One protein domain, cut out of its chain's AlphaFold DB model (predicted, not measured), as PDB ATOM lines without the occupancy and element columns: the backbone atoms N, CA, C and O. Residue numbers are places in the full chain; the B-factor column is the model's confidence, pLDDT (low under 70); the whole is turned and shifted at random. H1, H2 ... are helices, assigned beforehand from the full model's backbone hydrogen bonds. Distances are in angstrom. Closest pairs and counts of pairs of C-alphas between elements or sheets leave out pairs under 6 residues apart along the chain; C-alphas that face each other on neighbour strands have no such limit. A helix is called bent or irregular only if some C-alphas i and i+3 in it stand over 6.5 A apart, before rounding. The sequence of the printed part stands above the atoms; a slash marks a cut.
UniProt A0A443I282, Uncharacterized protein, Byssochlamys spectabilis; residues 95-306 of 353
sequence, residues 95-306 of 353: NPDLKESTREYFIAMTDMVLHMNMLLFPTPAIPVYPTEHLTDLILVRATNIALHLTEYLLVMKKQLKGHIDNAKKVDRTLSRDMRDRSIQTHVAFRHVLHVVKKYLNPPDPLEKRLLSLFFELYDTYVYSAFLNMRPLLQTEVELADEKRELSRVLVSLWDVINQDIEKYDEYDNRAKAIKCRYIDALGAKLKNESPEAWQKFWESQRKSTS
ATOM      1  N   ASN A  95      98.137 107.588 177.580       90.06
ATOM      2  CA  ASN A  95      99.060 107.342 178.679       90.06
ATOM      3  C   ASN A  95      99.089 108.539 179.665       90.06
ATOM      4  O   ASN A  95      99.280 109.681 179.228       90.06
ATOM      5  N   PRO A  96      98.890 108.321 180.981       88.12
ATOM      6  CA  PRO A  96      98.881 109.399 181.975       88.12
ATOM      7  C   PRO A  96     100.263 110.025 182.214       88.12
ATOM      8  O   PRO A  96     100.332 111.170 182.651       88.12
ATOM      9  N   ASP A  97     101.349 109.314 181.903       87.31
ATOM     10  CA  ASP A  97     102.719 109.807 182.082       87.31
ATOM     11  C   ASP A  97     103.159 110.749 180.946       87.31
ATOM     12  O   ASP A  97     104.190 111.420 181.047       87.31
ATOM     13  N   LEU A  98     102.377 110.827 179.862       87.06
ATOM     14  CA  LEU A  98     102.643 111.720 178.741       87.06
ATOM     15  C   LEU A  98     102.308 113.169 179.114       87.06
ATOM     16  O   LEU A  98     101.178 113.484 179.499       87.06
ATOM     17  N   LYS A  99     103.279 114.067 178.926       88.19
ATOM     18  CA  LYS A  99     103.093 115.510 179.132       88.19
ATOM     19  C   LYS A  99     101.954 116.040 178.269       88.19
ATOM     20  O   LYS A  99     101.916 115.773 177.069       88.19
ATOM     21  N   GLU A 100     101.110 116.881 178.857       87.31
ATOM     22  CA  GLU A 100      99.942 117.432 178.164       87.31
ATOM     23  C   GLU A 100     100.320 118.203 176.896       87.31
ATOM     24  O   GLU A 100      99.767 117.959 175.833       87.31
ATOM     25  N   SER A 101     101.375 119.019 176.959       85.06
ATOM     26  CA  SER A 101     101.883 119.736 175.784       85.06
ATOM     27  C   SER A 101     102.309 118.801 174.646       85.06
ATOM     28  O   SER A 101     102.159 119.141 173.478       85.06
ATOM     29  N   THR A 102     102.868 117.631 174.972       88.06
ATOM     30  CA  THR A 102     103.269 116.626 173.976       88.06
ATOM     31  C   THR A 102     102.036 115.915 173.420       88.06
ATOM     32  O   THR A 102     101.947 115.698 172.215       88.06
ATOM     33  N   ARG A 103     101.056 115.609 174.278       91.19
ATOM     34  CA  ARG A 103      99.766 115.016 173.901       91.19
ATOM     35  C   ARG A 103      99.020 115.895 172.897       91.19
ATOM     36  O   ARG A 103      98.712 115.431 171.803       91.19
ATOM     37  N   GLU A 104      98.788 117.163 173.235       90.38
ATOM     38  CA  GLU A 104      98.107 118.141 172.374       90.38
ATOM     39  C   GLU A 104      98.811 118.293 171.021       90.38
ATOM     40  O   GLU A 104      98.178 118.296 169.965       90.38
ATOM     41  N   TYR A 105     100.142 118.357 171.054       90.62
ATOM     42  CA  TYR A 105     100.976 118.490 169.870       90.62
ATOM     43  C   TYR A 105     100.816 117.294 168.912       90.62
ATOM     44  O   TYR A 105     100.580 117.491 167.720       90.62
ATOM     45  N   PHE A 106     100.869 116.055 169.411       93.31
ATOM     46  CA  PHE A 106     100.673 114.864 168.573       93.31
ATOM     47  C   PHE A 106      99.222 114.668 168.121       93.31
ATOM     48  O   PHE A 106      99.012 114.178 167.010       93.31
ATOM     49  N   ILE A 107      98.230 115.081 168.918       92.69
ATOM     50  CA  ILE A 107      96.819 115.100 168.496       92.69
ATOM     51  C   ILE A 107      96.653 116.008 167.276       92.69
ATOM     52  O   ILE A 107      96.119 115.566 166.259       92.69
ATOM     53  N   ALA A 108      97.161 117.241 167.348       93.62
ATOM     54  CA  ALA A 108      97.052 118.208 166.260       93.62
ATOM     55  C   ALA A 108      97.727 117.702 164.975       93.62
ATOM     56  O   ALA A 108      97.125 117.734 163.904       93.62
ATOM     57  N   MET A 109      98.955 117.178 165.075       94.88
ATOM     58  CA  MET A 109      99.657 116.632 163.909       94.88
ATOM     59  C   MET A 109      98.934 115.419 163.304       94.88
ATOM     60  O   MET A 109      98.833 115.313 162.083       94.88
ATOM     61  N   THR A 110      98.406 114.520 164.140       94.69
ATOM     62  CA  THR A 110      97.641 113.344 163.689       94.69
ATOM     63  C   THR A 110      96.387 113.772 162.928       94.69
ATOM     64  O   THR A 110      96.133 113.269 161.834       94.69
ATOM     65  N   ASP A 111      95.639 114.742 163.458       93.00
ATOM     66  CA  ASP A 111      94.446 115.285 162.803       93.00
ATOM     67  C   ASP A 111      94.773 115.901 161.435       93.00
ATOM     68  O   ASP A 111      94.111 115.608 160.439       93.00
ATOM     69  N   MET A 112      95.869 116.665 161.344       95.62
ATOM     70  CA  MET A 112      96.342 117.228 160.076       95.62
ATOM     71  C   MET A 112      96.640 116.149 159.029       95.62
ATOM     72  O   MET A 112      96.259 116.305 157.867       95.62
ATOM     73  N   VAL A 113      97.287 115.044 159.416       95.44
ATOM     74  CA  VAL A 113      97.586 113.925 158.504       95.44
ATOM     75  C   VAL A 113      96.310 113.249 158.015       95.44
ATOM     76  O   VAL A 113      96.145 113.043 156.810       95.44
ATOM     77  N   LEU A 114      95.375 112.963 158.921       91.88
ATOM     78  CA  LEU A 114      94.093 112.359 158.562       91.88
ATOM     79  C   LEU A 114      93.279 113.279 157.643       91.88
ATOM     80  O   LEU A 114      92.701 112.821 156.658       91.88
ATOM     81  N   HIS A 115      93.285 114.585 157.905       92.12
ATOM     82  CA  HIS A 115      92.615 115.574 157.069       92.12
ATOM     83  C   HIS A 115      93.252 115.680 155.677       92.12
ATOM     84  O   HIS A 115      92.526 115.711 154.683       92.12
ATOM     85  N   MET A 116      94.586 115.669 155.570       93.75
ATOM     86  CA  MET A 116      95.263 115.595 154.267       93.75
ATOM     87  C   MET A 116      94.868 114.333 153.500       93.75
ATOM     88  O   MET A 116      94.537 114.431 152.320       93.75
ATOM     89  N   ASN A 117      94.833 113.174 154.164       90.19
ATOM     90  CA  ASN A 117      94.392 111.929 153.540       90.19
ATOM     91  C   ASN A 117      92.956 112.041 153.006       90.19
ATOM     92  O   ASN A 117      92.698 111.685 151.863       90.19
ATOM     93  N   MET A 118      92.029 112.594 153.794       88.38
ATOM     94  CA  MET A 118      90.632 112.772 153.373       88.38
ATOM     95  C   MET A 118      90.472 113.730 152.185       88.38
ATOM     96  O   MET A 118      89.566 113.552 151.373       88.38
ATOM     97  N   LEU A 119      91.327 114.751 152.085       89.56
ATOM     98  CA  LEU A 119      91.310 115.711 150.981       89.56
ATOM     99  C   LEU A 119      91.881 115.118 149.691       89.56
ATOM    100  O   LEU A 119      91.317 115.324 148.617       89.56
ATOM    101  N   LEU A 120      93.010 114.417 149.794       87.50
ATOM    102  CA  LEU A 120      93.747 113.909 148.640       87.50
ATOM    103  C   LEU A 120      93.182 112.576 148.135       87.50
ATOM    104  O   LEU A 120      93.144 112.344 146.926       87.50
ATOM    105  N   PHE A 121      92.694 111.730 149.044       85.81
ATOM    106  CA  PHE A 121      92.266 110.357 148.773       85.81
ATOM    107  C   PHE A 121      90.838 110.086 149.289       85.81
ATOM    108  O   PHE A 121      90.632 109.185 150.105       85.81
ATOM    109  N   PRO A 122      89.821 110.847 148.846       79.06
ATOM    110  CA  PRO A 122      88.444 110.585 149.233       79.06
ATOM    111  C   PRO A 122      87.997 109.217 148.708       79.06
ATOM    112  O   PRO A 122      88.195 108.900 147.535       79.06
ATOM    113  N   THR A 123      87.348 108.418 149.558       67.62
ATOM    114  CA  THR A 123      86.717 107.159 149.141       67.62
ATOM    115  C   THR A 123      85.525 107.479 148.233       67.62
ATOM    116  O   THR A 123      84.527 108.018 148.723       67.62
ATOM    117  N   PRO A 124      85.570 107.172 146.925       58.34
ATOM    118  CA  PRO A 124      84.462 107.497 146.044       58.34
ATOM    119  C   PRO A 124      83.281 106.570 146.348       58.34
ATOM    120  O   PRO A 124      83.442 105.351 146.395       58.34
ATOM    121  N   ALA A 125      82.074 107.120 146.491       56.62
ATOM    122  CA  ALA A 125      80.849 106.311 146.529       56.62
ATOM    123  C   ALA A 125      80.556 105.634 145.170       56.62
ATOM    124  O   ALA A 125      79.780 104.684 145.095       56.62
ATOM    125  N   ILE A 126      81.172 106.138 144.095       52.69
ATOM    126  CA  ILE A 126      81.014 105.714 142.701       52.69
ATOM    127  C   ILE A 126      82.413 105.748 142.062       52.69
ATOM    128  O   ILE A 126      83.132 106.711 142.318       52.69
ATOM    129  N   PRO A 127      82.828 104.757 141.251       52.31
ATOM    130  CA  PRO A 127      84.127 104.782 140.580       52.31
ATOM    131  C   PRO A 127      84.178 105.923 139.548       52.31
ATOM    132  O   PRO A 127      83.740 105.772 138.411       52.31
ATOM    133  N   VAL A 128      84.682 107.078 139.980       55.97
ATOM    134  CA  VAL A 128      85.027 108.239 139.147       55.97
ATOM    135  C   VAL A 128      86.522 108.169 138.817       55.97
ATOM    136  O   VAL A 128      87.278 107.487 139.517       55.97
ATOM    137  N   TYR A 129      86.956 108.836 137.741       55.81
ATOM    138  CA  TYR A 129      88.376 108.947 137.413       55.81
ATOM    139  C   TYR A 129      89.178 109.473 138.625       55.81
ATOM    140  O   TYR A 129      88.751 110.430 139.272       55.81
ATOM    141  N   PRO A 130      90.340 108.870 138.937       62.09
ATOM    142  CA  PRO A 130      91.040 109.051 140.214       62.09
ATOM    143  C   PRO A 130      91.582 110.461 140.503       62.09
ATOM    144  O   PRO A 130      92.100 110.680 141.595       62.09
ATOM    145  N   THR A 131      91.495 111.402 139.560       68.44
ATOM    146  CA  THR A 131      92.032 112.766 139.698       68.44
ATOM    147  C   THR A 131      90.987 113.868 139.539       68.44
ATOM    148  O   THR A 131      91.280 115.009 139.882       68.44
ATOM    149  N   GLU A 132      89.757 113.566 139.108       71.94
ATOM    150  CA  GLU A 132      88.742 114.596 138.819       71.94
ATOM    151  C   GLU A 132      88.336 115.418 140.052       71.94
ATOM    152  O   GLU A 132      87.926 116.572 139.925       71.94
ATOM    153  N   HIS A 133      88.461 114.861 141.261       77.25
ATOM    154  CA  HIS A 133      88.180 115.598 142.494       77.25
ATOM    155  C   HIS A 133      89.287 116.589 142.864       77.25
ATOM    156  O   HIS A 133      89.022 117.522 143.621       77.25
ATOM    157  N   LEU A 134      90.511 116.419 142.354       82.62
ATOM    158  CA  LEU A 134      91.689 117.199 142.737       82.62
ATOM    159  C   LEU A 134      91.717 118.554 142.032       82.62
ATOM    160  O   LEU A 134      92.463 118.786 141.089       82.62
ATOM    161  N   THR A 135      90.907 119.475 142.539       86.12
ATOM    162  CA  THR A 135      90.927 120.884 142.126       86.12
ATOM    163  C   THR A 135      92.122 121.638 142.724       86.12
ATOM    164  O   THR A 135      92.637 121.250 143.779       86.12
ATOM    165  N   ASP A 136      92.497 122.778 142.129       85.62
ATOM    166  CA  ASP A 136      93.503 123.707 142.681       85.62
ATOM    167  C   ASP A 136      93.261 124.013 144.159       85.62
ATOM    168  O   ASP A 136      94.176 123.992 144.979       85.62
ATOM    169  N   LEU A 137      91.997 124.235 144.527       88.81
ATOM    170  CA  LEU A 137      91.605 124.534 145.899       88.81
ATOM    171  C   LEU A 137      91.980 123.400 146.865       88.81
ATOM    172  O   LEU A 137      92.427 123.671 147.981       88.81
ATOM    173  N   ILE A 138      91.805 122.140 146.457       89.88
ATOM    174  CA  ILE A 138      92.162 120.980 147.283       89.88
ATOM    175  C   ILE A 138      93.678 120.862 147.409       89.88
ATOM    176  O   ILE A 138      94.177 120.673 148.519       89.88
ATOM    177  N   LEU A 139      94.412 121.027 146.307       90.44
ATOM    178  CA  LEU A 139      95.873 120.946 146.302       90.44
ATOM    179  C   LEU A 139      96.505 122.051 147.156       90.44
ATOM    180  O   LEU A 139      97.368 121.772 147.991       90.44
ATOM    181  N   VAL A 140      96.028 123.291 147.022       91.38
ATOM    182  CA  VAL A 140      96.465 124.431 147.842       91.38
ATOM    183  C   VAL A 140      96.126 124.199 149.313       91.38
ATOM    184  O   VAL A 140      96.961 124.431 150.187       91.38
ATOM    185  N   ARG A 141      94.928 123.686 149.620       93.19
ATOM    186  CA  ARG A 141      94.536 123.386 151.002       93.19
ATOM    187  C   ARG A 141      95.413 122.301 151.625       93.19
ATOM    188  O   ARG A 141      95.879 122.490 152.745       93.19
ATOM    189  N   ALA A 142      95.659 121.200 150.919       94.12
ATOM    190  CA  ALA A 142      96.549 120.139 151.386       94.12
ATOM    191  C   ALA A 142      97.982 120.657 151.584       94.12
ATOM    192  O   ALA A 142      98.611 120.355 152.596       94.12
ATOM    193  N   THR A 143      98.458 121.511 150.674       95.00
ATOM    194  CA  THR A 143      99.765 122.174 150.789       95.00
ATOM    195  C   THR A 143      99.847 123.014 152.063       95.00
ATOM    196  O   THR A 143     100.806 122.883 152.816       95.00
ATOM    197  N   ASN A 144      98.826 123.824 152.358       95.00
ATOM    198  CA  ASN A 144      98.788 124.635 153.577       95.00
ATOM    199  C   ASN A 144      98.794 123.775 154.847       95.00
ATOM    200  O   ASN A 144      99.507 124.099 155.791       95.00
ATOM    201  N   ILE A 145      98.057 122.659 154.868       96.56
ATOM    202  CA  ILE A 145      98.086 121.732 156.009       96.56
ATOM    203  C   ILE A 145      99.493 121.144 156.189       96.56
ATOM    204  O   ILE A 145     100.009 121.128 157.305       96.56
ATOM    205  N   ALA A 146     100.151 120.723 155.106       95.94
ATOM    206  CA  ALA A 146     101.509 120.184 155.168       95.94
ATOM    207  C   ALA A 146     102.549 121.235 155.617       95.94
ATOM    208  O   ALA A 146     103.483 120.917 156.361       95.94
ATOM    209  N   LEU A 147     102.374 122.499 155.218       94.25
ATOM    210  CA  LEU A 147     103.194 123.614 155.697       94.25
ATOM    211  C   LEU A 147     103.003 123.842 157.201       94.25
ATOM    212  O   LEU A 147     103.996 123.909 157.921       94.25
ATOM    213  N   HIS A 148     101.764 123.871 157.693       92.44
ATOM    214  CA  HIS A 148     101.498 123.983 159.130       92.44
ATOM    215  C   HIS A 148     102.078 122.810 159.918       92.44
ATOM    216  O   HIS A 148     102.728 123.009 160.939       92.44
ATOM    217  N   LEU A 149     101.949 121.586 159.412       95.00
ATOM    218  CA  LEU A 149     102.564 120.417 160.035       95.00
ATOM    219  C   LEU A 149     104.099 120.537 160.118       95.00
ATOM    220  O   LEU A 149     104.717 120.122 161.100       95.00
ATOM    221  N   THR A 150     104.724 121.177 159.128       91.88
ATOM    222  CA  THR A 150     106.161 121.484 159.159       91.88
ATOM    223  C   THR A 150     106.512 122.457 160.291       91.88
ATOM    224  O   THR A 150     107.560 122.306 160.919       91.88
ATOM    225  N   GLU A 151     105.656 123.436 160.595       89.69
ATOM    226  CA  GLU A 151     105.876 124.387 161.697       89.69
ATOM    227  C   GLU A 151     105.931 123.687 163.052       89.69
ATOM    228  O   GLU A 151     106.814 123.991 163.857       89.69
ATOM    229  N   TYR A 152     105.043 122.713 163.269       89.56
ATOM    230  CA  TYR A 152     105.085 121.852 164.445       89.56
ATOM    231  C   TYR A 152     106.462 121.183 164.524       89.56
ATOM    232  O   TYR A 152     107.220 121.435 165.468       89.56
ATOM    233  N   LEU A 153     106.852 120.418 163.499       90.69
ATOM    234  CA  LEU A 153     108.117 119.668 163.495       90.69
ATOM    235  C   LEU A 153     109.352 120.563 163.687       90.69
ATOM    236  O   LEU A 153     110.312 120.173 164.350       90.69
ATOM    237  N   LEU A 154     109.328 121.809 163.208       89.38
ATOM    238  CA  LEU A 154     110.400 122.776 163.468       89.38
ATOM    239  C   LEU A 154     110.576 123.097 164.962       89.38
ATOM    240  O   LEU A 154     111.713 123.292 165.414       89.38
ATOM    241  N   VAL A 155     109.490 123.135 165.740       88.38
ATOM    242  CA  VAL A 155     109.549 123.296 167.201       88.38
ATOM    243  C   VAL A 155     110.250 122.097 167.833       88.38
ATOM    244  O   VAL A 155     111.201 122.288 168.602       88.38
ATOM    245  N   MET A 156     109.862 120.877 167.457       88.19
ATOM    246  CA  MET A 156     110.489 119.644 167.942       88.19
ATOM    247  C   MET A 156     111.974 119.579 167.568       88.19
ATOM    248  O   MET A 156     112.833 119.371 168.428       88.19
ATOM    249  N   LYS A 157     112.323 119.886 166.316       89.56
ATOM    250  CA  LYS A 157     113.710 119.978 165.841       89.56
ATOM    251  C   LYS A 157     114.550 120.946 166.672       89.56
ATOM    252  O   LYS A 157     115.710 120.659 166.989       89.56
ATOM    253  N   LYS A 158     113.988 122.102 167.046       90.06
ATOM    254  CA  LYS A 158     114.656 123.090 167.909       90.06
ATOM    255  C   LYS A 158     114.878 122.542 169.321       90.06
ATOM    256  O   LYS A 158     115.965 122.734 169.871       90.06
ATOM    257  N   GLN A 159     113.886 121.862 169.892       88.94
ATOM    258  CA  GLN A 159     113.987 121.232 171.211       88.94
ATOM    259  C   GLN A 159     115.045 120.121 171.217       88.94
ATOM    260  O   GLN A 159     115.974 120.172 172.027       88.94
ATOM    261  N   LEU A 160     114.994 119.197 170.252       91.06
ATOM    262  CA  LEU A 160     115.968 118.111 170.100       91.06
ATOM    263  C   LEU A 160     117.395 118.628 169.952       91.06
ATOM    264  O   LEU A 160     118.310 118.138 170.614       91.06
ATOM    265  N   LYS A 161     117.598 119.679 169.150       94.06
ATOM    266  CA  LYS A 161     118.908 120.329 169.038       94.06
ATOM    267  C   LYS A 161     119.406 120.840 170.394       94.06
ATOM    268  O   LYS A 161     120.558 120.594 170.749       94.06
ATOM    269  N   GLY A 162     118.542 121.500 171.168       93.12
ATOM    270  CA  GLY A 162     118.868 121.957 172.520       93.12
ATOM    271  C   GLY A 162     119.246 120.808 173.461       93.12
ATOM    272  O   GLY A 162     120.229 120.907 174.198       93.12
ATOM    273  N   HIS A 163     118.523 119.689 173.394       92.12
ATOM    274  CA  HIS A 163     118.822 118.482 174.164       92.12
ATOM    275  C   HIS A 163     120.184 117.872 173.803       92.12
ATOM    276  O   HIS A 163     120.990 117.586 174.693       92.12
ATOM    277  N   ILE A 164     120.492 117.753 172.510       95.19
ATOM    278  CA  ILE A 164     121.783 117.254 172.018       95.19
ATOM    279  C   ILE A 164     122.934 118.167 172.459       95.19
ATOM    280  O   ILE A 164     123.976 117.683 172.912       95.19
ATOM    281  N   ASP A 165     122.773 119.485 172.342       95.50
ATOM    282  CA  ASP A 165     123.803 120.452 172.727       95.50
ATOM    283  C   ASP A 165     124.066 120.426 174.239       95.50
ATOM    284  O   ASP A 165     125.225 120.454 174.677       95.50
ATOM    285  N   ASN A 166     123.015 120.264 175.043       94.00
ATOM    286  CA  ASN A 166     123.132 120.059 176.483       94.00
ATOM    287  C   ASN A 166     123.855 118.748 176.818       94.00
ATOM    288  O   ASN A 166     124.789 118.763 177.623       94.00
ATOM    289  N   ALA A 167     123.521 117.638 176.152       95.06
ATOM    290  CA  ALA A 167     124.225 116.368 176.330       95.06
ATOM    291  C   ALA A 167     125.719 116.491 175.983       95.06
ATOM    292  O   ALA A 167     126.581 116.061 176.753       95.06
ATOM    293  N   LYS A 168     126.058 117.168 174.878       95.69
ATOM    294  CA  LYS A 168     127.453 117.470 174.504       95.69
ATOM    295  C   LYS A 168     128.158 118.309 175.573       95.69
ATOM    296  O   LYS A 168     129.323 118.058 175.885       95.69
ATOM    297  N   LYS A 169     127.479 119.310 176.137       95.12
ATOM    298  CA  LYS A 169     128.022 120.155 177.209       95.12
ATOM    299  C   LYS A 169     128.279 119.355 178.486       95.12
ATOM    300  O   LYS A 169     129.334 119.537 179.097       95.12
ATOM    301  N   VAL A 170     127.362 118.465 178.863       94.62
ATOM    302  CA  VAL A 170     127.516 117.561 180.011       94.62
ATOM    303  C   VAL A 170     128.710 116.639 179.804       94.62
ATOM    304  O   VAL A 170     129.599 116.630 180.651       94.62
ATOM    305  N   ASP A 171     128.799 115.950 178.662       94.81
ATOM    306  CA  ASP A 171     129.909 115.029 178.382       94.81
ATOM    307  C   ASP A 171     131.266 115.747 178.441       94.81
ATOM    308  O   ASP A 171     132.182 115.286 179.117       94.81
ATOM    309  N   ARG A 172     131.384 116.942 177.841       95.19
ATOM    310  CA  ARG A 172     132.611 117.764 177.917       95.19
ATOM    311  C   ARG A 172     132.956 118.189 179.343       95.19
ATOM    312  O   ARG A 172     134.130 118.181 179.708       95.19
ATOM    313  N   THR A 173     131.953 118.586 180.126       93.88
ATOM    314  CA  THR A 173     132.139 119.032 181.515       93.88
ATOM    315  C   THR A 173     132.640 117.875 182.370       93.88
ATOM    316  O   THR A 173     133.694 117.983 182.989       93.88
ATOM    317  N   LEU A 174     131.965 116.728 182.309       94.06
ATOM    318  CA  LEU A 174     132.360 115.534 183.050       94.06
ATOM    319  C   LEU A 174     133.718 114.996 182.584       94.06
ATOM    320  O   LEU A 174     134.573 114.703 183.413       94.06
ATOM    321  N   SER A 175     133.978 114.962 181.276       93.75
ATOM    322  CA  SER A 175     135.285 114.585 180.717       93.75
ATOM    323  C   SER A 175     136.438 115.462 181.199       93.75
ATOM    324  O   SER A 175     137.583 115.016 181.198       93.75
ATOM    325  N   ARG A 176     136.184 116.730 181.539       92.12
ATOM    326  CA  ARG A 176     137.196 117.636 182.090       92.12
ATOM    327  C   ARG A 176     137.350 117.419 183.589       92.12
ATOM    328  O   ARG A 176     138.469 117.231 184.055       92.12
ATOM    329  N   ASP A 177     136.237 117.424 184.309       89.00
ATOM    330  CA  ASP A 177     136.218 117.376 185.769       89.00
ATOM    331  C   ASP A 177     136.715 116.013 186.296       89.00
ATOM    332  O   ASP A 177     137.325 115.943 187.355       89.00
ATOM    333  N   MET A 178     136.538 114.936 185.521       88.31
ATOM    334  CA  MET A 178     136.986 113.580 185.868       88.31
ATOM    335  C   MET A 178     138.432 113.263 185.450       88.31
ATOM    336  O   MET A 178     138.878 112.127 185.622       88.31
ATOM    337  N   ARG A 179     139.191 114.213 184.879       87.50
ATOM    338  CA  ARG A 179     140.620 113.972 184.569       87.50
ATOM    339  C   ARG A 179     141.468 113.876 185.825       87.50
ATOM    340  O   ARG A 179     142.486 113.183 185.816       87.50
ATOM    341  N   ASP A 180     141.061 114.581 186.871       84.75
ATOM    342  CA  ASP A 180     141.760 114.572 188.139       84.75
ATOM    343  C   ASP A 180     141.462 113.272 188.894       84.75
ATOM    344  O   ASP A 180     140.396 113.080 189.481       84.75
ATOM    345  N   ARG A 181     142.429 112.352 188.861       76.69
ATOM    346  CA  ARG A 181     142.336 111.052 189.539       76.69
ATOM    347  C   ARG A 181     142.507 111.145 191.055       76.69
ATOM    348  O   ARG A 181     142.383 110.122 191.721       76.69
ATOM    349  N   SER A 182     142.807 112.325 191.600       81.06
ATOM    350  CA  SER A 182     142.923 112.524 193.048       81.06
ATOM    351  C   SER A 182     141.563 112.650 193.746       81.06
ATOM    352  O   SER A 182     141.480 112.522 194.969       81.06
ATOM    353  N   ILE A 183     140.483 112.862 192.983       85.50
ATOM    354  CA  ILE A 183     139.133 113.018 193.525       85.50
ATOM    355  C   ILE A 183     138.620 111.669 194.038       85.50
ATOM    356  O   ILE A 183     138.574 110.678 193.311       85.50
ATOM    357  N   GLN A 184     138.164 111.650 195.292       86.69
ATOM    358  CA  GLN A 184     137.552 110.465 195.891       86.69
ATOM    359  C   GLN A 184     136.282 110.050 195.131       86.69
ATOM    360  O   GLN A 184     135.422 110.884 194.834       86.69
ATOM    361  N   THR A 185     136.119 108.747 194.886       87.88
ATOM    362  CA  THR A 185     135.047 108.173 194.051       87.88
ATOM    363  C   THR A 185     133.645 108.623 194.461       87.88
ATOM    364  O   THR A 185     132.821 108.934 193.603       87.88
ATOM    365  N   HIS A 186     133.363 108.734 195.763       85.69
ATOM    366  CA  HIS A 186     132.052 109.176 196.247       85.69
ATOM    367  C   HIS A 186     131.759 110.657 195.931       85.69
ATOM    368  O   HIS A 186     130.618 111.011 195.623       85.69
ATOM    369  N   VAL A 187     132.782 111.521 195.972       88.12
ATOM    370  CA  VAL A 187     132.672 112.946 195.622       88.12
ATOM    371  C   VAL A 187     132.472 113.085 194.117       88.12
ATOM    372  O   VAL A 187     131.557 113.785 193.683       88.12
ATOM    373  N   ALA A 188     133.269 112.356 193.331       89.38
ATOM    374  CA  ALA A 188     133.146 112.306 191.878       89.38
ATOM    375  C   ALA A 188     131.748 111.833 191.445       89.38
ATOM    376  O   ALA A 188     131.111 112.464 190.603       89.38
ATOM    377  N   PHE A 189     131.229 110.774 192.072       89.50
ATOM    378  CA  PHE A 189     129.899 110.241 191.782       89.50
ATOM    379  C   PHE A 189     128.787 111.254 192.087       89.50
ATOM    380  O   PHE A 189     127.916 111.491 191.249       89.50
ATOM    381  N   ARG A 190     128.840 111.925 193.247       88.88
ATOM    382  CA  ARG A 190     127.862 112.967 193.603       88.88
ATOM    383  C   ARG A 190     127.911 114.154 192.638       88.88
ATOM    384  O   ARG A 190     126.856 114.681 192.282       88.88
ATOM    385  N   HIS A 191     129.106 114.558 192.205       90.31
ATOM    386  CA  HIS A 191     129.285 115.615 191.205       90.31
ATOM    387  C   HIS A 191     128.674 115.229 189.857       90.31
ATOM    388  O   HIS A 191     127.881 115.993 189.312       90.31
ATOM    389  N   VAL A 192     128.962 114.021 189.356       91.94
ATOM    390  CA  VAL A 192     128.376 113.504 188.107       91.94
ATOM    391  C   VAL A 192     126.856 113.538 188.165       91.94
ATOM    392  O   VAL A 192     126.225 114.091 187.268       91.94
ATOM    393  N   LEU A 193     126.264 113.010 189.236       90.19
ATOM    394  CA  LEU A 193     124.812 113.011 189.395       90.19
ATOM    395  C   LEU A 193     124.232 114.423 189.441       90.19
ATOM    396  O   LEU A 193     123.183 114.668 188.852       90.19
ATOM    397  N   HIS A 194     124.913 115.360 190.104       89.94
ATOM    398  CA  HIS A 194     124.481 116.752 190.142       89.94
ATOM    399  C   HIS A 194     124.497 117.391 188.748       89.94
ATOM    400  O   HIS A 194     123.507 117.999 188.343       89.94
ATOM    401  N   VAL A 195     125.593 117.237 187.999       91.06
ATOM    402  CA  VAL A 195     125.726 117.789 186.642       91.06
ATOM    403  C   VAL A 195     124.702 117.160 185.697       91.06
ATOM    404  O   VAL A 195     124.046 117.887 184.952       91.06
ATOM    405  N   VAL A 196     124.522 115.838 185.749       91.12
ATOM    406  CA  VAL A 196     123.533 115.128 184.927       91.12
ATOM    407  C   VAL A 196     122.121 115.591 185.273       91.12
ATOM    408  O   VAL A 196     121.429 116.072 184.387       91.12
ATOM    409  N   LYS A 197     121.710 115.559 186.549       88.62
ATOM    410  CA  LYS A 197     120.358 115.981 186.964       88.62
ATOM    411  C   LYS A 197     120.063 117.442 186.605       88.62
ATOM    412  O   LYS A 197     118.918 117.784 186.341       88.62
ATOM    413  N   LYS A 198     121.079 118.310 186.618       88.69
ATOM    414  CA  LYS A 198     120.912 119.742 186.344       88.69
ATOM    415  C   LYS A 198     120.805 120.076 184.855       88.69
ATOM    416  O   LYS A 198     120.153 121.057 184.515       88.69
ATOM    417  N   TYR A 199     121.490 119.333 183.988       87.94
ATOM    418  CA  TYR A 199     121.678 119.742 182.591       87.94
ATOM    419  C   TYR A 199     121.270 118.692 181.555       87.94
ATOM    420  O   TYR A 199     121.213 119.024 180.374       87.94
ATOM    421  N   LEU A 200     121.006 117.449 181.956       90.69
ATOM    422  CA  LEU A 200     120.588 116.377 181.061       90.69
ATOM    423  C   LEU A 200     119.170 115.945 181.417       90.69
ATOM    424  O   LEU A 200     118.940 115.311 182.446       90.69
ATOM    425  N   ASN A 201     118.229 116.275 180.539       87.69
ATOM    426  CA  ASN A 201     116.900 115.694 180.616       87.69
ATOM    427  C   ASN A 201     116.973 114.234 180.142       87.69
ATOM    428  O   ASN A 201     117.830 113.897 179.324       87.69
ATOM    429  N   PRO A 202     116.114 113.346 180.644       83.31
ATOM    430  CA  PRO A 202     115.930 112.056 180.007       83.31
ATOM    431  C   PRO A 202     115.147 112.218 178.689       83.31
ATOM    432  O   PRO A 202     114.188 112.992 178.664       83.31
ATOM    433  N   PRO A 203     115.550 111.549 177.590       87.25
ATOM    434  CA  PRO A 203     114.706 111.284 176.445       87.25
ATOM    435  C   PRO A 203     113.443 110.597 176.927       87.25
ATOM    436  O   PRO A 203     113.492 109.659 177.723       87.25
ATOM    437  N   ASP A 204     112.323 111.101 176.442       89.25
ATOM    438  CA  ASP A 204     111.020 110.539 176.717       89.25
ATOM    439  C   ASP A 204     110.772 109.381 175.726       89.25
ATOM    440  O   ASP A 204     110.747 109.607 174.509       89.25
ATOM    441  N   PRO A 205     110.660 108.127 176.198       88.94
ATOM    442  CA  PRO A 205     110.436 106.987 175.317       88.94
ATOM    443  C   PRO A 205     109.052 107.029 174.657       88.94
ATOM    444  O   PRO A 205     108.907 106.527 173.543       88.94
ATOM    445  N   LEU A 206     108.053 107.645 175.303       90.44
ATOM    446  CA  LEU A 206     106.712 107.788 174.741       90.44
ATOM    447  C   LEU A 206     106.711 108.818 173.616       90.44
ATOM    448  O   LEU A 206     106.162 108.547 172.555       90.44
ATOM    449  N   GLU A 207     107.385 109.955 173.807       91.69
ATOM    450  CA  GLU A 207     107.557 110.966 172.750       91.69
ATOM    451  C   GLU A 207     108.265 110.374 171.523       91.69
ATOM    452  O   GLU A 207     107.826 110.581 170.392       91.69
ATOM    453  N   LYS A 208     109.310 109.560 171.741       92.12
ATOM    454  CA  LYS A 208     110.004 108.842 170.663       92.12
ATOM    455  C   LYS A 208     109.069 107.884 169.925       92.12
ATOM    456  O   LYS A 208     109.031 107.894 168.698       92.12
ATOM    457  N   ARG A 209     108.320 107.054 170.665       93.50
ATOM    458  CA  ARG A 209     107.376 106.094 170.074       93.50
ATOM    459  C   ARG A 209     106.285 106.810 169.287       93.50
ATOM    460  O   ARG A 209     105.983 106.383 168.180       93.50
ATOM    461  N   LEU A 210     105.741 107.899 169.825       94.69
ATOM    462  CA  LEU A 210     104.752 108.729 169.143       94.69
ATOM    463  C   LEU A 210     105.310 109.333 167.854       94.69
ATOM    464  O   LEU A 210     104.608 109.324 166.852       94.69
ATOM    465  N   LEU A 211     106.565 109.794 167.838       95.06
ATOM    466  CA  LEU A 211     107.198 110.300 166.617       95.06
ATOM    467  C   LEU A 211     107.343 109.211 165.544       95.06
ATOM    468  O   LEU A 211     107.067 109.471 164.375       95.06
ATOM    469  N   SER A 212     107.720 107.990 165.932       95.50
ATOM    470  CA  SER A 212     107.780 106.848 165.010       95.50
ATOM    471  C   SER A 212     106.398 106.451 164.486       95.50
ATOM    472  O   SER A 212     106.225 106.316 163.281       95.50
ATOM    473  N   LEU A 213     105.396 106.338 165.364       95.44
ATOM    474  CA  LEU A 213     104.017 106.035 164.962       95.44
ATOM    475  C   LEU A 213     103.433 107.125 164.058       95.44
ATOM    476  O   LEU A 213     102.738 106.838 163.089       95.44
ATOM    477  N   PHE A 214     103.739 108.388 164.354       95.75
ATOM    478  CA  PHE A 214     103.347 109.518 163.525       95.75
ATOM    479  C   PHE A 214     103.975 109.442 162.127       95.75
ATOM    480  O   PHE A 214     103.297 109.706 161.136       95.75
ATOM    481  N   PHE A 215     105.249 109.053 162.036       96.06
ATOM    482  CA  PHE A 215     105.904 108.815 160.754       96.06
ATOM    483  C   PHE A 215     105.230 107.686 159.973       96.06
ATOM    484  O   PHE A 215     104.918 107.879 158.804       96.06
ATOM    485  N   GLU A 216     104.948 106.549 160.614       94.88
ATOM    486  CA  GLU A 216     104.251 105.417 159.988       94.88
ATOM    487  C   GLU A 216     102.856 105.820 159.480       94.88
ATOM    488  O   GLU A 216     102.476 105.478 158.358       94.88
ATOM    489  N   LEU A 217     102.116 106.613 160.266       94.50
ATOM    490  CA  LEU A 217     100.830 107.183 159.867       94.50
ATOM    491  C   LEU A 217     100.982 108.079 158.632       94.50
ATOM    492  O   LEU A 217     100.266 107.896 157.650       94.50
ATOM    493  N   TYR A 218     101.905 109.042 158.672       96.06
ATOM    494  CA  TYR A 218     102.140 109.967 157.565       96.06
ATOM    495  C   TYR A 218     102.601 109.242 156.297       96.06
ATOM    496  O   TYR A 218     102.116 109.541 155.203       96.06
ATOM    497  N   ASP A 219     103.503 108.272 156.440       94.50
ATOM    498  CA  ASP A 219     104.001 107.480 155.325       94.50
ATOM    499  C   ASP A 219     102.861 106.708 154.662       94.50
ATOM    500  O   ASP A 219     102.619 106.849 153.465       94.50
ATOM    501  N   THR A 220     102.085 105.986 155.468       90.75
ATOM    502  CA  THR A 220     101.026 105.101 154.984       90.75
ATOM    503  C   THR A 220      99.846 105.878 154.392       90.75
ATOM    504  O   THR A 220      99.360 105.544 153.311       90.75
ATOM    505  N   TYR A 221      99.384 106.928 155.076       89.00
ATOM    506  CA  TYR A 221      98.141 107.631 154.729       89.00
ATOM    507  C   TYR A 221      98.362 108.779 153.742       89.00
ATOM    508  O   TYR A 221      97.428 109.197 153.065       89.00
ATOM    509  N   VAL A 222      99.574 109.332 153.660       92.56
ATOM    510  CA  VAL A 222      99.832 110.507 152.820       92.56
ATOM    511  C   VAL A 222     100.937 110.240 151.820       92.56
ATOM    512  O   VAL A 222     100.685 110.307 150.620       92.56
ATOM    513  N   TYR A 223     102.149 109.935 152.273       93.06
ATOM    514  CA  TYR A 223     103.313 109.918 151.390       93.06
ATOM    515  C   TYR A 223     103.270 108.778 150.364       93.06
ATOM    516  O   TYR A 223     103.295 109.028 149.157       93.06
ATOM    517  N   SER A 224     103.137 107.532 150.818       89.75
ATOM    518  CA  SER A 224     103.070 106.346 149.964       89.75
ATOM    519  C   SER A 224     101.821 106.365 149.075       89.75
ATOM    520  O   SER A 224     101.899 106.072 147.878       89.75
ATOM    521  N   ALA A 225     100.677 106.801 149.613       86.50
ATOM    522  CA  ALA A 225      99.453 107.014 148.838       86.50
ATOM    523  C   ALA A 225      99.648 108.063 147.724       86.50
ATOM    524  O   ALA A 225      99.291 107.825 146.567       86.50
ATOM    525  N   PHE A 226     100.296 109.187 148.040       87.62
ATOM    526  CA  PHE A 226     100.612 110.242 147.078       87.62
ATOM    527  C   PHE A 226     101.571 109.758 145.988       87.62
ATOM    528  O   PHE A 226     101.348 110.043 144.811       87.62
ATOM    529  N   LEU A 227     102.612 108.997 146.338       85.56
ATOM    530  CA  LEU A 227     103.554 108.446 145.362       85.56
ATOM    531  C   LEU A 227     102.873 107.519 144.351       85.56
ATOM    532  O   LEU A 227     103.194 107.590 143.165       85.56
ATOM    533  N   ASN A 228     101.900 106.717 144.792       83.00
ATOM    534  CA  ASN A 228     101.116 105.857 143.902       83.00
ATOM    535  C   ASN A 228     100.222 106.667 142.949       83.00
ATOM    536  O   ASN A 228     100.023 106.276 141.802       83.00
ATOM    537  N   MET A 229      99.707 107.812 143.402       79.56
ATOM    538  CA  MET A 229      98.869 108.700 142.592       79.56
ATOM    539  C   MET A 229      99.690 109.604 141.654       79.56
ATOM    540  O   MET A 229      99.209 110.010 140.598       79.56
ATOM    541  N   ARG A 230     100.945 109.913 141.999       75.38
ATOM    542  CA  ARG A 230     101.795 110.890 141.296       75.38
ATOM    543  C   ARG A 230     101.898 110.694 139.773       75.38
ATOM    544  O   ARG A 230     101.832 111.711 139.081       75.38
ATOM    545  N   PRO A 231     102.030 109.474 139.215       75.06
ATOM    546  CA  PRO A 231     102.064 109.285 137.762       75.06
ATOM    547  C   PRO A 231     100.774 109.745 137.069       75.06
ATOM    548  O   PRO A 231     100.832 110.292 135.972       75.06
ATOM    549  N   LEU A 232      99.624 109.580 137.733       69.00
ATOM    550  CA  LEU A 232      98.313 110.010 137.236       69.00
ATOM    551  C   LEU A 232      98.165 111.534 137.277       69.00
ATOM    552  O   LEU A 232      97.456 112.113 136.467       69.00
ATOM    553  N   LEU A 233      98.861 112.198 138.201       67.75
ATOM    554  CA  LEU A 233      98.822 113.654 138.333       67.75
ATOM    555  C   LEU A 233      99.685 114.370 137.287       67.75
ATOM    556  O   LEU A 233      99.426 115.537 137.003       67.75
ATOM    557  N   GLN A 234     100.697 113.703 136.724       67.88
ATOM    558  CA  GLN A 234     101.652 114.295 135.776       67.88
ATOM    559  C   GLN A 234     101.099 114.488 134.356       67.88
ATOM    560  O   GLN A 234     101.740 115.156 133.546       67.88
ATOM    561  N   THR A 235      99.931 113.932 134.040       65.44
ATOM    562  CA  THR A 235      99.310 114.022 132.708       65.44
ATOM    563  C   THR A 235      98.448 115.273 132.509       65.44
ATOM    564  O   THR A 235      98.141 115.621 131.371       65.44
ATOM    565  N   GLU A 236      98.082 115.980 133.580       63.91
ATOM    566  CA  GLU A 236      97.201 117.156 133.529       63.91
ATOM    567  C   GLU A 236      98.017 118.457 133.624       63.91
ATOM    568  O   GLU A 236      98.569 118.790 134.675       63.91
ATOM    569  N   VAL A 237      98.073 119.197 132.513       63.69
ATOM    570  CA  VAL A 237      98.888 120.418 132.346       63.69
ATOM    571  C   VAL A 237      98.370 121.602 133.174       63.69
ATOM    572  O   VAL A 237      99.162 122.442 133.589       63.69
ATOM    573  N   GLU A 238      97.063 121.670 133.434       61.53
ATOM    574  CA  GLU A 238      96.412 122.829 134.067       61.53
ATOM    575  C   GLU A 238      96.762 123.000 135.554       61.53
ATOM    576  O   GLU A 238      96.761 124.120 136.043       61.53
ATOM    577  N   LEU A 239      97.144 121.918 136.242       62.84
ATOM    578  CA  LEU A 239      97.417 121.895 137.689       62.84
ATOM    579  C   LEU A 239      98.926 121.807 138.007       62.84
ATOM    580  O   LEU A 239      99.333 121.318 139.066       62.84
ATOM    581  N   ALA A 240      99.790 122.138 137.042       75.12
ATOM    582  CA  ALA A 240     101.208 121.777 137.092       75.12
ATOM    583  C   ALA A 240     101.984 122.452 138.240       75.12
ATOM    584  O   ALA A 240     102.880 121.827 138.819       75.12
ATOM    585  N   ASP A 241     101.655 123.698 138.584       83.69
ATOM    586  CA  ASP A 241     102.376 124.459 139.606       83.69
ATOM    587  C   ASP A 241     101.973 124.024 141.025       83.69
ATOM    588  O   ASP A 241     102.846 123.733 141.849       83.69
ATOM    589  N   GLU A 242     100.676 123.874 141.286       85.75
ATOM    590  CA  GLU A 242     100.089 123.438 142.556       85.75
ATOM    591  C   GLU A 242     100.512 122.005 142.893       85.75
ATOM    592  O   GLU A 242     100.930 121.715 144.016       85.75
ATOM    593  N   LYS A 243     100.486 121.100 141.905       83.75
ATOM    594  CA  LYS A 243     100.956 119.714 142.071       83.75
ATOM    595  C   LYS A 243     102.438 119.648 142.393       83.75
ATOM    596  O   LYS A 243     102.856 118.836 143.223       83.75
ATOM    597  N   ARG A 244     103.249 120.474 141.726       86.31
ATOM    598  CA  ARG A 244     104.691 120.542 141.983       86.31
ATOM    599  C   ARG A 244     104.957 121.043 143.394       86.31
ATOM    600  O   ARG A 244     105.820 120.480 144.066       86.31
ATOM    601  N   GLU A 245     104.226 122.059 143.839       90.44
ATOM    602  CA  GLU A 245     104.388 122.604 145.182       90.44
ATOM    603  C   GLU A 245     103.958 121.603 146.258       90.44
ATOM    604  O   GLU A 245     104.753 121.306 147.150       90.44
ATOM    605  N   LEU A 246     102.783 120.979 146.120       91.94
ATOM    606  CA  LEU A 246     102.343 119.918 147.029       91.94
ATOM    607  C   LEU A 246     103.366 118.777 147.081       91.94
ATOM    608  O   LEU A 246     103.788 118.366 148.160       91.94
ATOM    609  N   SER A 247     103.833 118.303 145.919       90.88
ATOM    610  CA  SER A 247     104.854 117.253 145.846       90.88
ATOM    611  C   SER A 247     106.133 117.649 146.580       90.88
ATOM    612  O   SER A 247     106.730 116.808 147.249       90.88
ATOM    613  N   ARG A 248     106.578 118.902 146.443       92.19
ATOM    614  CA  ARG A 248     107.782 119.412 147.103       92.19
ATOM    615  C   ARG A 248     107.607 119.434 148.618       92.19
ATOM    616  O   ARG A 248     108.510 119.002 149.331       92.19
ATOM    617  N   VAL A 249     106.465 119.924 149.101       94.81
ATOM    618  CA  VAL A 249     106.186 120.033 150.537       94.81
ATOM    619  C   VAL A 249     106.023 118.651 151.170       94.81
ATOM    620  O   VAL A 249     106.638 118.407 152.201       94.81
ATOM    621  N   LEU A 250     105.299 117.717 150.542       94.75
ATOM    622  CA  LEU A 250     105.114 116.364 151.086       94.75
ATOM    623  C   LEU A 250     106.426 115.567 151.168       94.75
ATOM    624  O   LEU A 250     106.674 114.889 152.167       94.75
ATOM    625  N   VAL A 251     107.293 115.674 150.155       92.19
ATOM    626  CA  VAL A 251     108.634 115.059 150.195       92.19
ATOM    627  C   VAL A 251     109.487 115.715 151.281       92.19
ATOM    628  O   VAL A 251     110.068 115.022 152.110       92.19
ATOM    629  N   SER A 252     109.504 117.051 151.339       94.00
ATOM    630  CA  SER A 252     110.254 117.774 152.372       94.00
ATOM    631  C   SER A 252     109.779 117.425 153.783       94.00
ATOM    632  O   SER A 252     110.590 117.387 154.702       94.00
ATOM    633  N   LEU A 253     108.480 117.213 153.973       95.19
ATOM    634  CA  LEU A 253     107.899 116.853 155.256       95.19
ATOM    635  C   LEU A 253     108.326 115.441 155.677       95.19
ATOM    636  O   LEU A 253     108.760 115.255 156.812       95.19
ATOM    637  N   TRP A 254     108.293 114.482 154.747       95.94
ATOM    638  CA  TRP A 254     108.810 113.130 154.965       95.94
ATOM    639  C   TRP A 254     110.284 113.152 155.404       95.94
ATOM    640  O   TRP A 254     110.656 112.531 156.401       95.94
ATOM    641  N   ASP A 255     111.114 113.941 154.712       93.94
ATOM    642  CA  ASP A 255     112.532 114.115 155.047       93.94
ATOM    643  C   ASP A 255     112.725 114.746 156.436       93.94
ATOM    644  O   ASP A 255     113.611 114.340 157.190       93.94
ATOM    645  N   VAL A 256     111.913 115.748 156.795       93.81
ATOM    646  CA  VAL A 256     111.991 116.418 158.102       93.81
ATOM    647  C   VAL A 256     111.668 115.450 159.237       93.81
ATOM    648  O   VAL A 256     112.422 115.415 160.211       93.81
ATOM    649  N   ILE A 257     110.607 114.646 159.106       94.75
ATOM    650  CA  ILE A 257     110.218 113.675 160.139       94.75
ATOM    651  C   ILE A 257     111.340 112.650 160.350       94.75
ATOM    652  O   ILE A 257     111.769 112.440 161.485       94.75
ATOM    653  N   ASN A 258     111.890 112.085 159.268       94.81
ATOM    654  CA  ASN A 258     113.025 111.159 159.351       94.81
ATOM    655  C   ASN A 258     114.242 111.791 160.036       94.81
ATOM    656  O   ASN A 258     114.817 111.209 160.955       94.81
ATOM    657  N   GLN A 259     114.605 113.020 159.655       94.31
ATOM    658  CA  GLN A 259     115.713 113.734 160.293       94.31
ATOM    659  C   GLN A 259     115.479 113.986 161.787       94.31
ATOM    660  O   GLN A 259     116.444 114.157 162.537       94.31
ATOM    661  N   ASP A 260     114.235 114.144 162.229       93.06
ATOM    662  CA  ASP A 260     113.923 114.361 163.640       93.06
ATOM    663  C   ASP A 260     113.952 113.049 164.432       93.06
ATOM    664  O   ASP A 260     114.498 113.048 165.537       93.06
ATOM    665  N   ILE A 261     113.535 111.924 163.838       95.00
ATOM    666  CA  ILE A 261     113.750 110.575 164.393       95.00
ATOM    667  C   ILE A 261     115.248 110.302 164.583       95.00
ATOM    668  O   ILE A 261     115.676 109.967 165.689       95.00
ATOM    669  N   GLU A 262     116.071 110.544 163.559       95.00
ATOM    670  CA  GLU A 262     117.528 110.363 163.641       95.00
ATOM    671  C   GLU A 262     118.167 111.232 164.736       95.00
ATOM    672  O   GLU A 262     119.058 110.788 165.465       95.00
ATOM    673  N   LYS A 263     117.708 112.483 164.893       93.69
ATOM    674  CA  LYS A 263     118.183 113.362 165.977       93.69
ATOM    675  C   LYS A 263     117.756 112.851 167.347       93.69
ATOM    676  O   LYS A 263     118.520 112.982 168.304       93.69
ATOM    677  N   TYR A 264     116.560 112.283 167.454       95.12
ATOM    678  CA  TYR A 264     116.102 111.663 168.689       95.12
ATOM    679  C   TYR A 264     116.973 110.457 169.055       95.12
ATOM    680  O   TYR A 264     117.403 110.334 170.203       95.12
ATOM    681  N   ASP A 265     117.325 109.621 168.077       94.38
ATOM    682  CA  ASP A 265     118.268 108.517 168.263       94.38
ATOM    683  C   ASP A 265     119.666 109.009 168.650       94.38
ATOM    684  O   ASP A 265     120.291 108.451 169.555       94.38
ATOM    685  N   GLU A 266     120.174 110.077 168.024       95.25
ATOM    686  CA  GLU A 266     121.443 110.694 168.427       95.25
ATOM    687  C   GLU A 266     121.394 111.129 169.898       95.25
ATOM    688  O   GLU A 266     122.338 110.885 170.659       95.25
ATOM    689  N   TYR A 267     120.304 111.777 170.307       95.25
ATOM    690  CA  TYR A 267     120.118 112.236 171.676       95.25
ATOM    691  C   TYR A 267     120.075 111.074 172.677       95.25
ATOM    692  O   TYR A 267     120.842 111.087 173.647       95.25
ATOM    693  N   ASP A 268     119.254 110.056 172.412       93.44
ATOM    694  CA  ASP A 268     119.139 108.856 173.243       93.44
ATOM    695  C   ASP A 268     120.496 108.154 173.390       93.44
ATOM    696  O   ASP A 268     120.984 107.936 174.503       93.44
ATOM    697  N   ASN A 269     121.189 107.924 172.274       94.81
ATOM    698  CA  ASN A 269     122.507 107.294 172.263       94.81
ATOM    699  C   ASN A 269     123.550 108.089 173.056       94.81
ATOM    700  O   ASN A 269     124.342 107.514 173.810       94.81
ATOM    701  N   ARG A 270     123.569 109.420 172.926       94.38
ATOM    702  CA  ARG A 270     124.495 110.272 173.688       94.38
ATOM    703  C   ARG A 270     124.241 110.175 175.177       94.38
ATOM    704  O   ARG A 270     125.189 110.110 175.960       94.38
ATOM    705  N   ALA A 271     122.984 110.192 175.574       93.06
ATOM    706  CA  ALA A 271     122.660 110.241 176.975       93.06
ATOM    707  C   ALA A 271     122.768 108.852 177.645       93.06
ATOM    708  O   ALA A 271     123.301 108.766 178.757       93.06
ATOM    709  N   LYS A 272     122.501 107.761 176.908       92.62
ATOM    710  CA  LYS A 272     122.941 106.395 177.256       92.62
ATOM    711  C   LYS A 272     124.462 106.314 177.420       92.62
ATOM    712  O   LYS A 272     124.948 105.791 178.422       92.62
ATOM    713  N   ALA A 273     125.235 106.902 176.507       93.88
ATOM    714  CA  ALA A 273     126.693 106.910 176.614       93.88
ATOM    715  C   ALA A 273     127.198 107.667 177.858       93.88
ATOM    716  O   ALA A 273     128.127 107.196 178.515       93.88
ATOM    717  N   ILE A 274     126.590 108.803 178.218       93.56
ATOM    718  CA  ILE A 274     126.911 109.538 179.456       93.56
ATOM    719  C   ILE A 274     126.620 108.665 180.683       93.56
ATOM    720  O   ILE A 274     127.466 108.555 181.575       93.56
ATOM    721  N   LYS A 275     125.456 108.006 180.719       92.00
ATOM    722  CA  LYS A 275     125.091 107.082 181.798       92.00
ATOM    723  C   LYS A 275     126.136 105.974 181.954       92.00
ATOM    724  O   LYS A 275     126.719 105.852 183.031       92.00
ATOM    725  N   CYS A 276     126.454 105.252 180.881       92.56
ATOM    726  CA  CYS A 276     127.395 104.134 180.948       92.56
ATOM    727  C   CYS A 276     128.819 104.574 181.317       92.56
ATOM    728  O   CYS A 276     129.474 103.935 182.140       92.56
ATOM    729  N   ARG A 277     129.312 105.680 180.741       93.56
ATOM    730  CA  ARG A 277     130.691 106.144 180.973       93.56
ATOM    731  C   ARG A 277     130.921 106.699 182.371       93.56
ATOM    732  O   ARG A 277     132.013 106.516 182.903       93.56
ATOM    733  N   TYR A 278     129.948 107.412 182.936       92.94
ATOM    734  CA  TYR A 278     130.149 108.118 184.201       92.94
ATOM    735  C   TYR A 278     129.338 107.514 185.340       92.94
ATOM    736  O   TYR A 278     129.915 107.194 186.373       92.94
ATOM    737  N   ILE A 279     128.025 107.345 185.172       90.06
ATOM    738  CA  ILE A 279     127.144 106.913 186.266       90.06
ATOM    739  C   ILE A 279     127.393 105.443 186.590       90.06
ATOM    740  O   ILE A 279     127.729 105.127 187.730       90.06
ATOM    741  N   ASP A 280     127.290 104.560 185.600       90.19
ATOM    742  CA  ASP A 280     127.420 103.119 185.825       90.19
ATOM    743  C   ASP A 280     128.859 102.767 186.231       90.19
ATOM    744  O   ASP A 280     129.082 102.035 187.196       90.19
ATOM    745  N   ALA A 281     129.848 103.366 185.559       90.31
ATOM    746  CA  ALA A 281     131.259 103.152 185.861       90.31
ATOM    747  C   ALA A 281     131.646 103.606 187.281       90.31
ATOM    748  O   ALA A 281     132.313 102.864 188.005       90.31
ATOM    749  N   LEU A 282     131.244 104.812 187.705       88.94
ATOM    750  CA  LEU A 282     131.540 105.298 189.058       88.94
ATOM    751  C   LEU A 282     130.674 104.614 190.114       88.94
ATOM    752  O   LEU A 282     131.158 104.382 191.216       88.94
ATOM    753  N   GLY A 283     129.432 104.255 189.788       87.31
ATOM    754  CA  GLY A 283     128.560 103.496 190.680       87.31
ATOM    755  C   GLY A 283     129.132 102.115 190.992       87.31
ATOM    756  O   GLY A 283     129.198 101.721 192.156       87.31
ATOM    757  N   ALA A 284     129.642 101.412 189.976       89.56
ATOM    758  CA  ALA A 284     130.327 100.135 190.156       89.56
ATOM    759  C   ALA A 284     131.595 100.276 191.014       89.56
ATOM    760  O   ALA A 284     131.802  99.487 191.937       89.56
ATOM    761  N   LYS A 285     132.417 101.309 190.769       88.25
ATOM    762  CA  LYS A 285     133.597 101.596 191.604       88.25
ATOM    763  C   LYS A 285     133.216 101.898 193.051       88.25
ATOM    764  O   LYS A 285     133.778 101.299 193.960       88.25
ATOM    765  N   LEU A 286     132.224 102.761 193.267       87.88
ATOM    766  CA  LEU A 286     131.769 103.147 194.600       87.88
ATOM    767  C   LEU A 286     131.232 101.944 195.386       87.88
ATOM    768  O   LEU A 286     131.547 101.799 196.563       87.88
ATOM    769  N   LYS A 287     130.478 101.055 194.729       87.31
ATOM    770  CA  LYS A 287     129.981  99.813 195.333       87.31
ATOM    771  C   LYS A 287     131.117  98.894 195.799       87.31
ATOM    772  O   LYS A 287     130.977  98.262 196.841       87.31
ATOM    773  N   ASN A 288     132.219  98.833 195.049       87.69
ATOM    774  CA  ASN A 288     133.371  97.991 195.376       87.69
ATOM    775  C   ASN A 288     134.281  98.620 196.445       87.69
ATOM    776  O   ASN A 288     134.780  97.912 197.313       87.69
ATOM    777  N   GLU A 289     134.501  99.934 196.388       87.31
ATOM    778  CA  GLU A 289     135.418 100.654 197.285       87.31
ATOM    779  C   GLU A 289     134.784 101.000 198.638       87.31
ATOM    780  O   GLU A 289     135.467 101.020 199.660       87.31
ATOM    781  N   SER A 290     133.482 101.300 198.665       81.81
ATOM    782  CA  SER A 290     132.772 101.676 199.890       81.81
ATOM    783  C   SER A 290     131.289 101.277 199.831       81.81
ATOM    784  O   SER A 290     130.419 102.107 199.533       81.81
ATOM    785  N   PRO A 291     130.968 100.012 200.169       81.69
ATOM    786  CA  PRO A 291     129.592  99.515 200.189       81.69
ATOM    787  C   PRO A 291     128.681 100.329 201.119       81.69
ATOM    788  O   PRO A 291     127.524 100.589 200.795       81.69
ATOM    789  N   GLU A 292     129.216 100.796 202.249       81.06
ATOM    790  CA  GLU A 292     128.478 101.616 203.212       81.06
ATOM    791  C   GLU A 292     128.109 102.996 202.651       81.06
ATOM    792  O   GLU A 292     126.990 103.469 202.860       81.06
ATOM    793  N   ALA A 293     129.021 103.652 201.922       76.38
ATOM    794  CA  ALA A 293     128.739 104.938 201.285       76.38
ATOM    795  C   ALA A 293     127.718 104.784 200.149       76.38
ATOM    796  O   ALA A 293     126.827 105.623 200.003       76.38
ATOM    797  N   TRP A 294     127.810 103.689 199.390       77.50
ATOM    798  CA  TRP A 294     126.820 103.318 198.381       77.50
ATOM    799  C   TRP A 294     125.428 103.128 198.998       77.50
ATOM    800  O   TRP A 294     124.450 103.708 198.526       77.50
ATOM    801  N   GLN A 295     125.333 102.378 200.096       80.75
ATOM    802  CA  GLN A 295     124.066 102.102 200.769       80.75
ATOM    803  C   GLN A 295     123.453 103.366 201.394       80.75
ATOM    804  O   GLN A 295     122.279 103.656 201.159       80.75
ATOM    805  N   LYS A 296     124.259 104.189 202.081       80.69
ATOM    806  CA  LYS A 296     123.826 105.495 202.617       80.69
ATOM    807  C   LYS A 296     123.337 106.440 201.522       80.69
ATOM    808  O   LYS A 296     122.356 107.157 201.723       80.69
ATOM    809  N   PHE A 297     123.995 106.447 200.362       76.31
ATOM    810  CA  PHE A 297     123.550 107.232 199.213       76.31
ATOM    811  C   PHE A 297     122.149 106.799 198.752       76.31
ATOM    812  O   PHE A 297     121.264 107.648 198.634       76.31
ATOM    813  N   TRP A 298     121.913 105.496 198.572       72.00
ATOM    814  CA  TRP A 298     120.600 104.975 198.171       72.00
ATOM    815  C   TRP A 298     119.504 105.247 199.197       72.00
ATOM    816  O   TRP A 298     118.393 105.628 198.830       72.00
ATOM    817  N   GLU A 299     119.809 105.113 200.485       80.19
ATOM    818  CA  GLU A 299     118.875 105.464 201.556       80.19
ATOM    819  C   GLU A 299     118.532 106.957 201.548       80.19
ATOM    820  O   GLU A 299     117.374 107.328 201.751       80.19
ATOM    821  N   SER A 300     119.514 107.821 201.273       76.62
ATOM    822  CA  SER A 300     119.286 109.258 201.129       76.62
ATOM    823  C   SER A 300     118.418 109.579 199.915       76.62
ATOM    824  O   SER A 300     117.554 110.446 200.026       76.62
ATOM    825  N   GLN A 301     118.617 108.890 198.785       68.44
ATOM    826  CA  GLN A 301     117.793 109.081 197.588       68.44
ATOM    827  C   GLN A 301     116.341 108.648 197.832       68.44
ATOM    828  O   GLN A 301     115.428 109.409 197.523       68.44
ATOM    829  N   ARG A 302     116.111 107.494 198.479       65.06
ATOM    830  CA  ARG A 302     114.749 107.049 198.839       65.06
ATOM    831  C   ARG A 302     114.026 108.066 199.721       65.06
ATOM    832  O   ARG A 302     112.869 108.390 199.472       65.06
ATOM    833  N   LYS A 303     114.717 108.610 200.729       71.81
ATOM    834  CA  LYS A 303     114.143 109.611 201.644       71.81
ATOM    835  C   LYS A 303     113.801 110.932 200.949       71.81
ATOM    836  O   LYS A 303     112.823 111.562 201.341       71.81
ATOM    837  N   SER A 304     114.573 111.358 199.943       60.66
ATOM    838  CA  SER A 304     114.234 112.551 199.154       60.66
ATOM    839  C   SER A 304     113.001 112.337 198.278       60.66
ATOM    840  O   SER A 304     112.115 113.184 198.289       60.66
ATOM    841  N   THR A 305     112.882 111.186 197.611       52.19
ATOM    842  CA  THR A 305     111.728 110.887 196.746       52.19
ATOM    843  C   THR A 305     110.430 110.743 197.549       52.19
ATOM    844  O   THR A 305     109.383 111.210 197.121       52.19
ATOM    845  N   SER A 306     110.489 110.175 198.762       48.53
ATOM    846  CA  SER A 306     109.325 110.102 199.662       48.53
ATOM    847  C   SER A 306     108.898 111.454 200.246       48.53
ATOM    848  O   SER A 306     107.751 111.590 200.657       48.53
TER     849      SER A 306
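Overview. This is residues 95 to 306 of the 353 residues of an uncharacterized protein of Byssochlamys spectabilis (UniProt A0A443I282). Two long helices, H2 and H5, run side by side the same way along most of a rod; H1 and H4 complete a ring of four with them towards one end, and H3 packs on both at the other. H6 folds back from the end of H5, and its residues 298 to 306 stick out. The 212 printed residues hold six named helices, H1 to H6 in order, and no named strand: all helix. The whole is only just loose, close to extended, with a radius of gyration of the C-alphas of 24.8 A and spans of 78 by 34 by 22 A.

Arrangement. H1, residues 100 to 120, and H2, residues 136 to 177, form a helical hairpin; their closest C-alphas, Met 116 and Ala 142, are 5.5 A apart. H5, residues 237 to 289, is the hub, touching four helices. It touches H2 at a shallow tilt of 21 degrees, the same way, closest at the C-alphas of Thr 143 and Leu 246, 5.1 A. H3, residues 185 to 199, touches H5 residues 278 to 286 alone, closest at the C-alphas of Phe 189 and Leu 282, 5.9 A. H4, residues 205 to 233, touches H1 at 13 degrees, the same way, closest at the C-alphas of Asn 117 and Val 222, 5.7 A. H1 to H5 form a bundle, helices grouped together, mostly aligned. H6, residues 291 to 306, touches H5 at a steep tilt of 48 degrees, opposite ways, closest at the C-alphas of Lys 287 and Trp 294, 5.6 A. Every O i to N i+4 pair is within hydrogen-bond range in H1, H2, H3 and H6; H4 has 21 of 25 and H5 45 of 49.

Along the chain. H1 begins at C-alpha 100 (99.942, 117.432, 178.164). H2 measures 61.0 A and H5 77.1 A. H4 and H5 are irregular: C-alphas 228 and 231 are 7.1 A apart, 238 and 241 8.3 A. H6 ends at C-alpha 306 (109.325, 110.102, 199.662).

Size, cuts and confidence. The C-alphas farthest apart, Ile 126 and Ser 182, are 80.1 A apart. The printed part has no cut; the link from H1 to H2 is long. Residues 123 to 131, 232 to 239, 301 to 302 and 304 to 306 have pLDDT under 70.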